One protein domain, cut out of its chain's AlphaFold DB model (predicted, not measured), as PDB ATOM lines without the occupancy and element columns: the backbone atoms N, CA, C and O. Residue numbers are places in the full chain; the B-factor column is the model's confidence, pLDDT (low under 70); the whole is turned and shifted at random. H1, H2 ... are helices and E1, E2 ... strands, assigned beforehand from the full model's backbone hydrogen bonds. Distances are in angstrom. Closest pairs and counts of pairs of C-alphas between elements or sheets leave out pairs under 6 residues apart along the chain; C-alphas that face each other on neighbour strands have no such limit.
ATOM      1  N   PRO A  36     -15.497 -58.764  31.051       56.62
ATOM      2  CA  PRO A  36     -16.797 -59.205  31.531       56.62
ATOM      3  C   PRO A  36     -16.892 -58.853  33.016       56.62
ATOM      4  O   PRO A  36     -16.109 -59.342  33.834       56.62
ATOM      5  N   LEU A  37     -17.823 -57.963  33.361       56.53
ATOM      6  CA  LEU A  37     -18.189 -57.734  34.750       56.53
ATOM      7  C   LEU A  37     -18.923 -58.993  35.205       56.53
ATOM      8  O   LEU A  37     -20.129 -59.137  35.021       56.53
ATOM      9  N   LYS A  38     -18.155 -59.951  35.727       52.97
ATOM     10  CA  LYS A  38     -18.699 -61.130  36.383       52.97
ATOM     11  C   LYS A  38     -19.292 -60.671  37.712       52.97
ATOM     12  O   LYS A  38     -18.570 -60.496  38.690       52.97
ATOM     13  N   GLN A  39     -20.603 -60.472  37.738       57.22
ATOM     14  CA  GLN A  39     -21.357 -60.260  38.967       57.22
ATOM     15  C   GLN A  39     -22.164 -61.530  39.242       57.22
ATOM     16  O   GLN A  39     -23.265 -61.709  38.730       57.22
ATOM     17  N   GLY A  40     -21.562 -62.453  39.997       64.25
ATOM     18  CA  GLY A  40     -22.102 -63.804  40.188       64.25
ATOM     19  C   GLY A  40     -21.834 -64.706  38.980       64.25
ATOM     20  O   GLY A  40     -20.708 -64.752  38.488       64.25
ATOM     21  N   ASP A  41     -22.857 -65.414  38.503       58.16
ATOM     22  CA  ASP A  41     -22.739 -66.418  37.430       58.16
ATOM     23  C   ASP A  41     -23.104 -65.872  36.035       58.16
ATOM     24  O   ASP A  41     -23.060 -66.606  35.049       58.16
ATOM     25  N   SER A  42     -23.427 -64.576  35.939       58.66
ATOM     26  CA  SER A  42     -23.929 -63.937  34.718       58.66
ATOM     27  C   SER A  42     -22.941 -62.932  34.127       58.66
ATOM     28  O   SER A  42     -22.292 -62.162  34.841       58.66
ATOM     29  N   PHE A  43     -22.861 -62.916  32.796       65.00
ATOM     30  CA  PHE A  43     -22.181 -61.879  32.025       65.00
ATOM     31  C   PHE A  43     -23.128 -60.686  31.861       65.00
ATOM     32  O   PHE A  43     -24.159 -60.813  31.205       65.00
ATOM     33  N   TYR A  44     -22.795 -59.534  32.449       60.25
ATOM     34  CA  TYR A  44     -23.533 -58.292  32.211       60.25
ATOM     35  C   TYR A  44     -22.956 -57.551  31.008       60.25
ATOM     36  O   TYR A  44     -21.768 -57.215  30.985       60.25
ATOM     37  N   GLN A  45     -23.812 -57.274  30.028       68.00
ATOM     38  CA  GLN A  45     -23.494 -56.391  28.917       68.00
ATOM     39  C   GLN A  45     -23.645 -54.941  29.386       68.00
ATOM     40  O   GLN A  45     -24.715 -54.531  29.832       68.00
ATOM     41  N   ARG A  46     -22.554 -54.167  29.347       70.31
ATOM     42  CA  ARG A  46     -22.552 -52.774  29.830       70.31
ATOM     43  C   ARG A  46     -23.478 -51.862  29.026       70.31
ATOM     44  O   ARG A  46     -23.927 -50.865  29.575       70.31
ATOM     45  N   THR A  47     -23.779 -52.218  27.781       82.94
ATOM     46  CA  THR A  47     -24.677 -51.466  26.899       82.94
ATOM     47  C   THR A  47     -26.139 -51.852  27.057       82.94
ATOM     48  O   THR A  47     -26.968 -51.252  26.396       82.94
ATOM     49  N   ALA A  48     -26.505 -52.790  27.942       84.00
ATOM     50  CA  ALA A  48     -27.879 -53.296  28.009       84.00
ATOM     51  C   ALA A  48     -28.937 -52.186  28.182       84.00
ATOM     52  O   ALA A  48     -30.027 -52.268  27.624       84.00
ATOM     53  N   THR A  49     -28.619 -51.131  28.938       87.50
ATOM     54  CA  THR A  49     -29.496 -49.958  29.082       87.50
ATOM     55  C   THR A  49     -29.520 -49.091  27.823       87.50
ATOM     56  O   THR A  49     -30.585 -48.615  27.434       87.50
ATOM     57  N   ASP A  50     -28.371 -48.906  27.173       89.38
ATOM     58  CA  ASP A  50     -28.266 -48.150  25.923       89.38
ATOM     59  C   ASP A  50     -29.057 -48.849  24.809       89.38
ATOM     60  O   ASP A  50     -29.864 -48.213  24.129       89.38
ATOM     61  N   ASP A  51     -28.887 -50.165  24.686       89.12
ATOM     62  CA  ASP A  51     -29.591 -51.027  23.739       89.12
ATOM     63  C   ASP A  51     -31.102 -50.972  23.990       89.12
ATOM     64  O   ASP A  51     -31.872 -50.719  23.064       89.12
ATOM     65  N   TYR A  52     -31.530 -51.070  25.255       89.94
ATOM     66  CA  TYR A  52     -32.936 -50.917  25.635       89.94
ATOM     67  C   TYR A  52     -33.521 -49.583  25.157       89.94
ATOM     68  O   TYR A  52     -34.586 -49.559  24.535       89.94
ATOM     69  N   TYR A  53     -32.838 -48.464  25.418       91.62
ATOM     70  CA  TYR A  53     -33.311 -47.158  24.967       91.62
ATOM     71  C   TYR A  53     -33.341 -47.071  23.439       91.62
ATOM     72  O   TYR A  53     -34.327 -46.599  22.879       91.62
ATOM     73  N   ILE A  54     -32.313 -47.551  22.740       90.50
ATOM     74  CA  ILE A  54     -32.258 -47.513  21.272       90.50
ATOM     75  C   ILE A  54     -33.407 -48.312  20.648       90.50
ATOM     76  O   ILE A  54     -34.013 -47.840  19.679       90.50
ATOM     77  N   GLU A  55     -33.696 -49.491  21.194       89.06
ATOM     78  CA  GLU A  55     -34.726 -50.398  20.696       89.06
ATOM     79  C   GLU A  55     -36.139 -49.915  21.037       89.06
ATOM     80  O   GLU A  55     -37.021 -49.947  20.176       89.06
ATOM     81  N   ARG A  56     -36.371 -49.437  22.269       88.69
ATOM     82  CA  ARG A  56     -37.725 -49.140  22.770       88.69
ATOM     83  C   ARG A  56     -38.066 -47.660  22.847       88.69
ATOM     84  O   ARG A  56     -39.218 -47.297  22.624       88.69
ATOM     85  N   GLY A  57     -37.087 -46.787  23.050       83.19
ATOM     86  CA  GLY A  57     -37.298 -45.348  23.239       83.19
ATOM     87  C   GLY A  57     -37.729 -44.579  21.991       83.19
ATOM     88  O   GLY A  57     -38.017 -43.394  22.084       83.19
ATOM     89  N   LYS A  58     -37.787 -45.231  20.825       78.25
ATOM     90  CA  LYS A  58     -38.397 -44.680  19.597       78.25
ATOM     91  C   LYS A  58     -39.821 -45.188  19.358       78.25
ATOM     92  O   LYS A  58     -40.446 -44.810  18.368       78.25
ATOM     93  N   THR A  59     -40.300 -46.106  20.195       81.00
ATOM     94  CA  THR A  59     -41.636 -46.688  20.061       81.00
ATOM     95  C   THR A  59     -42.657 -45.779  20.723       81.00
ATOM     96  O   THR A  59     -42.422 -45.268  21.814       81.00
ATOM     97  N   THR A  60     -43.827 -45.643  20.101       74.19
ATOM     98  CA  THR A  60     -44.929 -44.820  20.625       74.19
ATOM     99  C   THR A  60     -45.493 -45.322  21.955       74.19
ATOM    100  O   THR A  60     -46.280 -44.618  22.576       74.19
ATOM    101  N   GLU A  61     -45.133 -46.540  22.372       76.25
ATOM    102  CA  GLU A  61     -45.514 -47.109  23.667       76.25
ATOM    103  C   GLU A  61     -44.732 -46.484  24.830       76.25
ATOM    104  O   GLU A  61     -45.308 -46.281  25.895       76.25
ATOM    105  N   GLU A  62     -43.447 -46.165  24.635       77.56
ATOM    106  CA  GLU A  62     -42.586 -45.619  25.695       77.56
ATOM    107  C   GLU A  62     -42.262 -44.133  25.503       77.56
ATOM    108  O   GLU A  62     -42.067 -43.422  26.486       77.56
ATOM    109  N   SER A  63     -42.240 -43.638  24.261       79.62
ATOM    110  CA  SER A  63     -42.016 -42.223  23.964       79.62
ATOM    111  C   SER A  63     -42.693 -41.805  22.661       79.62
ATOM    112  O   SER A  63     -42.619 -42.479  21.635       79.62
ATOM    113  N   ALA A  64     -43.306 -40.624  22.652       77.19
ATOM    114  CA  ALA A  64     -43.822 -40.019  21.423       77.19
ATOM    115  C   ALA A  64     -42.725 -39.316  20.589       77.19
ATOM    116  O   ALA A  64     -43.032 -38.661  19.590       77.19
ATOM    117  N   SER A  65     -41.450 -39.408  20.988       79.44
ATOM    118  CA  SER A  65     -40.333 -38.731  20.331       79.44
ATOM    119  C   SER A  65     -39.627 -39.627  19.309       79.44
ATOM    120  O   SER A  65     -39.067 -40.668  19.636       79.44
ATOM    121  N   ALA A  66     -39.522 -39.154  18.063       83.62
ATOM    122  CA  ALA A  66     -38.664 -39.779  17.049       83.62
ATOM    123  C   ALA A  66     -37.154 -39.581  17.324       83.62
ATOM    124  O   ALA A  66     -36.311 -40.235  16.706       83.62
ATOM    125  N   ASN A  67     -36.796 -38.668  18.234       90.75
ATOM    126  CA  ASN A  67     -35.422 -38.415  18.658       90.75
ATOM    127  C   ASN A  67     -35.139 -39.138  19.980       90.75
ATOM    128  O   ASN A  67     -35.688 -38.767  21.021       90.75
ATOM    129  N   ILE A  68     -34.224 -40.109  19.941       92.81
ATOM    130  CA  ILE A  68     -33.897 -40.932  21.107       92.81
ATOM    131  C   ILE A  68     -33.266 -40.133  22.252       92.81
ATOM    132  O   ILE A  68     -33.544 -40.399  23.414       92.81
ATOM    133  N   VAL A  69     -32.467 -39.108  21.947       93.62
ATOM    134  CA  VAL A  69     -31.845 -38.275  22.987       93.62
ATOM    135  C   VAL A  69     -32.918 -37.495  23.743       93.62
ATOM    136  O   VAL A  69     -32.883 -37.423  24.967       93.62
ATOM    137  N   ALA A  70     -33.908 -36.956  23.024       93.19
ATOM    138  CA  ALA A  70     -35.027 -36.253  23.646       93.19
ATOM    139  C   ALA A  70     -35.920 -37.207  24.458       93.19
ATOM    140  O   ALA A  70     -36.298 -36.854  25.571       93.19
ATOM    141  N   ALA A  71     -36.184 -38.417  23.953       93.94
ATOM    142  CA  ALA A  71     -36.912 -39.446  24.696       93.94
ATOM    143  C   ALA A  71     -36.208 -39.777  26.024       93.94
ATOM    144  O   ALA A  71     -36.828 -39.776  27.085       93.94
ATOM    145  N   VAL A  72     -34.884 -39.982  26.001       94.12
ATOM    146  CA  VAL A  72     -34.106 -40.237  27.223       94.12
ATOM    147  C   VAL A  72     -34.165 -39.052  28.183       94.12
ATOM    148  O   VAL A  72     -34.427 -39.265  29.360       94.12
ATOM    149  N   LEU A  73     -33.959 -37.819  27.717       94.62
ATOM    150  CA  LEU A  73     -33.918 -36.642  28.594       94.62
ATOM    151  C   LEU A  73     -35.274 -36.273  29.204       94.62
ATOM    152  O   LEU A  73     -35.305 -35.808  30.342       94.62
ATOM    153  N   PHE A  74     -36.375 -36.442  28.468       92.62
ATOM    154  CA  PHE A  74     -37.693 -35.965  28.899       92.62
ATOM    155  C   PHE A  74     -38.625 -37.072  29.394       92.62
ATOM    156  O   PHE A  74     -39.329 -36.834  30.373       92.62
ATOM    157  N   ASP A  75     -38.595 -38.265  28.796       92.38
ATOM    158  CA  ASP A  75     -39.509 -39.354  29.169       92.38
ATOM    159  C   ASP A  75     -38.875 -40.299  30.200       92.38
ATOM    160  O   ASP A  75     -39.464 -40.551  31.249       92.38
ATOM    161  N   TYR A  76     -37.640 -40.770  29.972       93.50
ATOM    162  CA  TYR A  76     -36.975 -41.687  30.916       93.50
ATOM    163  C   TYR A  76     -36.272 -40.967  32.074       93.50
ATOM    164  O   TYR A  76     -36.328 -41.418  33.217       93.50
ATOM    165  N   ARG A  77     -35.586 -39.854  31.789       94.50
ATOM    166  CA  ARG A  77     -34.775 -39.080  32.747       94.50
ATOM    167  C   ARG A  77     -35.296 -37.658  32.946       94.50
ATOM    168  O   ARG A  77     -34.546 -36.764  33.332       94.50
ATOM    169  N   GLY A  78     -36.603 -37.466  32.766       94.69
ATOM    170  CA  GLY A  78     -37.261 -36.170  32.943       94.69
ATOM    171  C   GLY A  78     -37.023 -35.534  34.316       94.69
ATOM    172  O   GLY A  78     -36.975 -34.310  34.421       94.69
ATOM    173  N   TYR A  79     -36.814 -36.339  35.365       96.69
ATOM    174  CA  TYR A  79     -36.525 -35.828  36.708       96.69
ATOM    175  C   TYR A  79     -35.150 -35.148  36.815       96.69
ATOM    176  O   TYR A  79     -35.037 -34.114  37.471       96.69
ATOM    177  N   ASP A  80     -34.129 -35.667  36.123       96.94
ATOM    178  CA  ASP A  80     -32.804 -35.036  36.074       96.94
ATOM    179  C   ASP A  80     -32.895 -33.682  35.348       96.94
ATOM    180  O   ASP A  80     -32.431 -32.665  35.866       96.94
ATOM    181  N   THR A  81     -33.606 -33.637  34.214       96.81
ATOM    182  CA  THR A  81     -33.863 -32.407  33.441       96.81
ATOM    183  C   THR A  81     -34.712 -31.388  34.222       96.81
ATOM    184  O   THR A  81     -34.472 -30.181  34.157       96.81
ATOM    185  N   LEU A  82     -35.686 -31.842  35.022       97.62
ATOM    186  CA  LEU A  82     -36.443 -30.981  35.942       97.62
ATOM    187  C   LEU A  82     -35.531 -30.382  37.026       97.62
ATOM    188  O   LEU A  82     -35.685 -29.214  37.400       97.62
ATOM    189  N   GLY A  83     -34.560 -31.159  37.508       97.56
ATOM    190  CA  GLY A  83     -33.504 -30.687  38.396       97.56
ATOM    191  C   GLY A  83     -32.652 -29.592  37.750       97.56
ATOM    192  O   GLY A  83     -32.470 -28.535  38.354       97.56
ATOM    193  N   GLU A  84     -32.202 -29.784  36.507       98.06
ATOM    194  CA  GLU A  84     -31.460 -28.764  35.749       98.06
ATOM    195  C   GLU A  84     -32.267 -27.466  35.598       98.06
ATOM    196  O   GLU A  84     -31.761 -26.376  35.891       98.06
ATOM    197  N   ALA A  85     -33.548 -27.569  35.230       98.25
ATOM    198  CA  ALA A  85     -34.447 -26.420  35.142       98.25
ATOM    199  C   ALA A  85     -34.593 -25.698  36.493       98.25
ATOM    200  O   ALA A  85     -34.601 -24.469  36.547       98.25
ATOM    201  N   THR A  86     -34.645 -26.451  37.594       98.38
ATOM    202  CA  THR A  86     -34.716 -25.902  38.955       98.38
ATOM    203  C   THR A  86     -33.423 -25.176  39.338       98.38
ATOM    204  O   THR A  86     -33.474 -24.080  39.903       98.38
ATOM    205  N   VAL A  87     -32.252 -25.727  39.001       98.50
ATOM    206  CA  VAL A  87     -30.949 -25.075  39.227       98.50
ATOM    207  C   VAL A  87     -30.860 -23.763  38.446       98.50
ATOM    208  O   VAL A  87     -30.503 -22.734  39.017       98.50
ATOM    209  N   LEU A  88     -31.244 -23.755  37.168       98.44
ATOM    210  CA  LEU A  88     -31.248 -22.532  36.361       98.44
ATOM    211  C   LEU A  88     -32.246 -21.498  36.890       98.44
ATOM    212  O   LEU A  88     -31.902 -20.323  37.031       98.44
ATOM    213  N   PHE A  89     -33.461 -21.928  37.237       98.44
ATOM    214  CA  PHE A  89     -34.476 -21.052  37.816       98.44
ATOM    215  C   PHE A  89     -33.989 -20.412  39.119       98.44
ATOM    216  O   PHE A  89     -34.073 -19.195  39.277       98.44
ATOM    217  N   THR A  90     -33.434 -21.205  40.037       98.44
ATOM    218  CA  THR A  90     -32.916 -20.703  41.319       98.44
ATOM    219  C   THR A  90     -31.700 -19.797  41.143       98.44
ATOM    220  O   THR A  90     -31.606 -18.789  41.841       98.44
ATOM    221  N   ALA A  91     -30.815 -20.075  40.181       98.44
ATOM    222  CA  ALA A  91     -29.694 -19.198  39.855       98.44
ATOM    223  C   ALA A  91     -30.171 -17.815  39.377       98.44
ATOM    224  O   ALA A  91     -29.711 -16.789  39.883       98.44
ATOM    225  N   VAL A  92     -31.138 -17.774  38.451       98.25
ATOM    226  CA  VAL A  92     -31.713 -16.517  37.942       98.25
ATOM    227  C   VAL A  92     -32.497 -15.786  39.032       98.25
ATOM    228  O   VAL A  92     -32.330 -14.575  39.204       98.25
ATOM    229  N   ALA A  93     -33.321 -16.501  39.799       98.19
ATOM    230  CA  ALA A  93     -34.089 -15.931  40.902       98.19
ATOM    231  C   ALA A  93     -33.171 -15.352  41.990       98.19
ATOM    232  O   ALA A  93     -33.392 -14.230  42.443       98.19
ATOM    233  N   GLY A  94     -32.108 -16.071  42.361       97.75
ATOM    234  CA  GLY A  94     -31.114 -15.631  43.337       97.75
ATOM    235  C   GLY A  94     -30.339 -14.398  42.873       97.75
ATOM    236  O   GLY A  94     -30.231 -13.426  43.620       97.75
ATOM    237  N   ALA A  95     -29.872 -14.386  41.621       97.50
ATOM    238  CA  ALA A  95     -29.211 -13.217  41.043       97.50
ATOM    239  C   ALA A  95     -30.149 -11.997  41.011       97.50
ATOM    240  O   ALA A  95     -29.765 -10.902  41.419       97.50
ATOM    241  N   THR A  96     -31.404 -12.190  40.595       96.94
ATOM    242  CA  THR A  96     -32.412 -11.121  40.552       96.94
ATOM    243  C   THR A  96     -32.717 -10.580  41.947       96.94
ATOM    244  O   THR A  96     -32.794  -9.367  42.130       96.94
ATOM    245  N   ALA A  97     -32.852 -11.458  42.945       96.06
ATOM    246  CA  ALA A  97     -33.068 -11.061  44.331       96.06
ATOM    247  C   ALA A  97     -31.892 -10.238  44.879       96.06
ATOM    248  O   ALA A  97     -32.125  -9.227  45.537       96.06
ATOM    249  N   MET A  98     -30.649 -10.618  44.556       95.62
ATOM    250  CA  MET A  98     -29.441  -9.898  44.977       95.62
ATOM    251  C   MET A  98     -29.362  -8.481  44.390       95.62
ATOM    252  O   MET A  98     -28.931  -7.556  45.072       95.62
ATOM    253  N   PHE A  99     -29.790  -8.294  43.138       94.06
ATOM    254  CA  PHE A  99     -29.791  -6.985  42.472       94.06
ATOM    255  C   PHE A  99     -31.096  -6.195  42.648       94.06
ATOM    256  O   PHE A  99     -31.247  -5.108  42.081       94.06
TER     257      PHE A  99
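What this domain is: This is residues 36 to 99 of the 109 residues of an uncharacterized protein of Archaeoglobi archaeon (UniProt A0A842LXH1). An open V, with H1 and the small E1-E2 hairpin beyond it on one side, the long helix H3 on the other, and H2 with the loop 57 to 67 near the point. Residues 83 to 99 stick out as a long arm, and 38 to 43 at the other end. The 64 printed residues run E1, E2, H1, H2, H3, mostly helix, with an antiparallel sheet E1 - E2. The whole is extended, radius of gyration of the C-alphas 18.0 A, spanning 59 by 32 by 13 A.

Where its parts are: E1, residues 37 to 39, begins at C-alpha 37 (-18.189, -57.734, 34.750) and measures 5.8 A; E2, 42 to 44, 6.2 A. H1, 48 to 56, measures 11.9 A; H2, 68 to 76, 10.3 A; H3, 78 to 98, 29.9 A, ending at C-alpha 98 (-29.441, -9.898, 44.977).

How they stand to each other: In the hairpin, C-alphas 38 and 43 face each other at 5.6 A; no backbone N and O across it are within hydrogen-bond range. H1 and H2 only just touch, with 3 pairs of C-alphas within 8 A, closest Ile 54 and Ile 68, 6.8 A, about perpendicular at 81 degrees. H2 and H3 touch only at the corner, closest C-alphas Leu 73 and Thr 81, 6.4 A, about perpendicular at 80 degrees; H3 touches with residues 78 to 81 alone. H1 and H3 are apart. Every O i to N i+4 pair is within range in H1 and H3, 4 of 5 in H2.

The domain as a whole: C-alphas 41 and 99, the farthest apart, are separated by 60.1 A. The printed part has no cut; the H1 to H2 link is long. Residues 36 to 45 have pLDDT under 70.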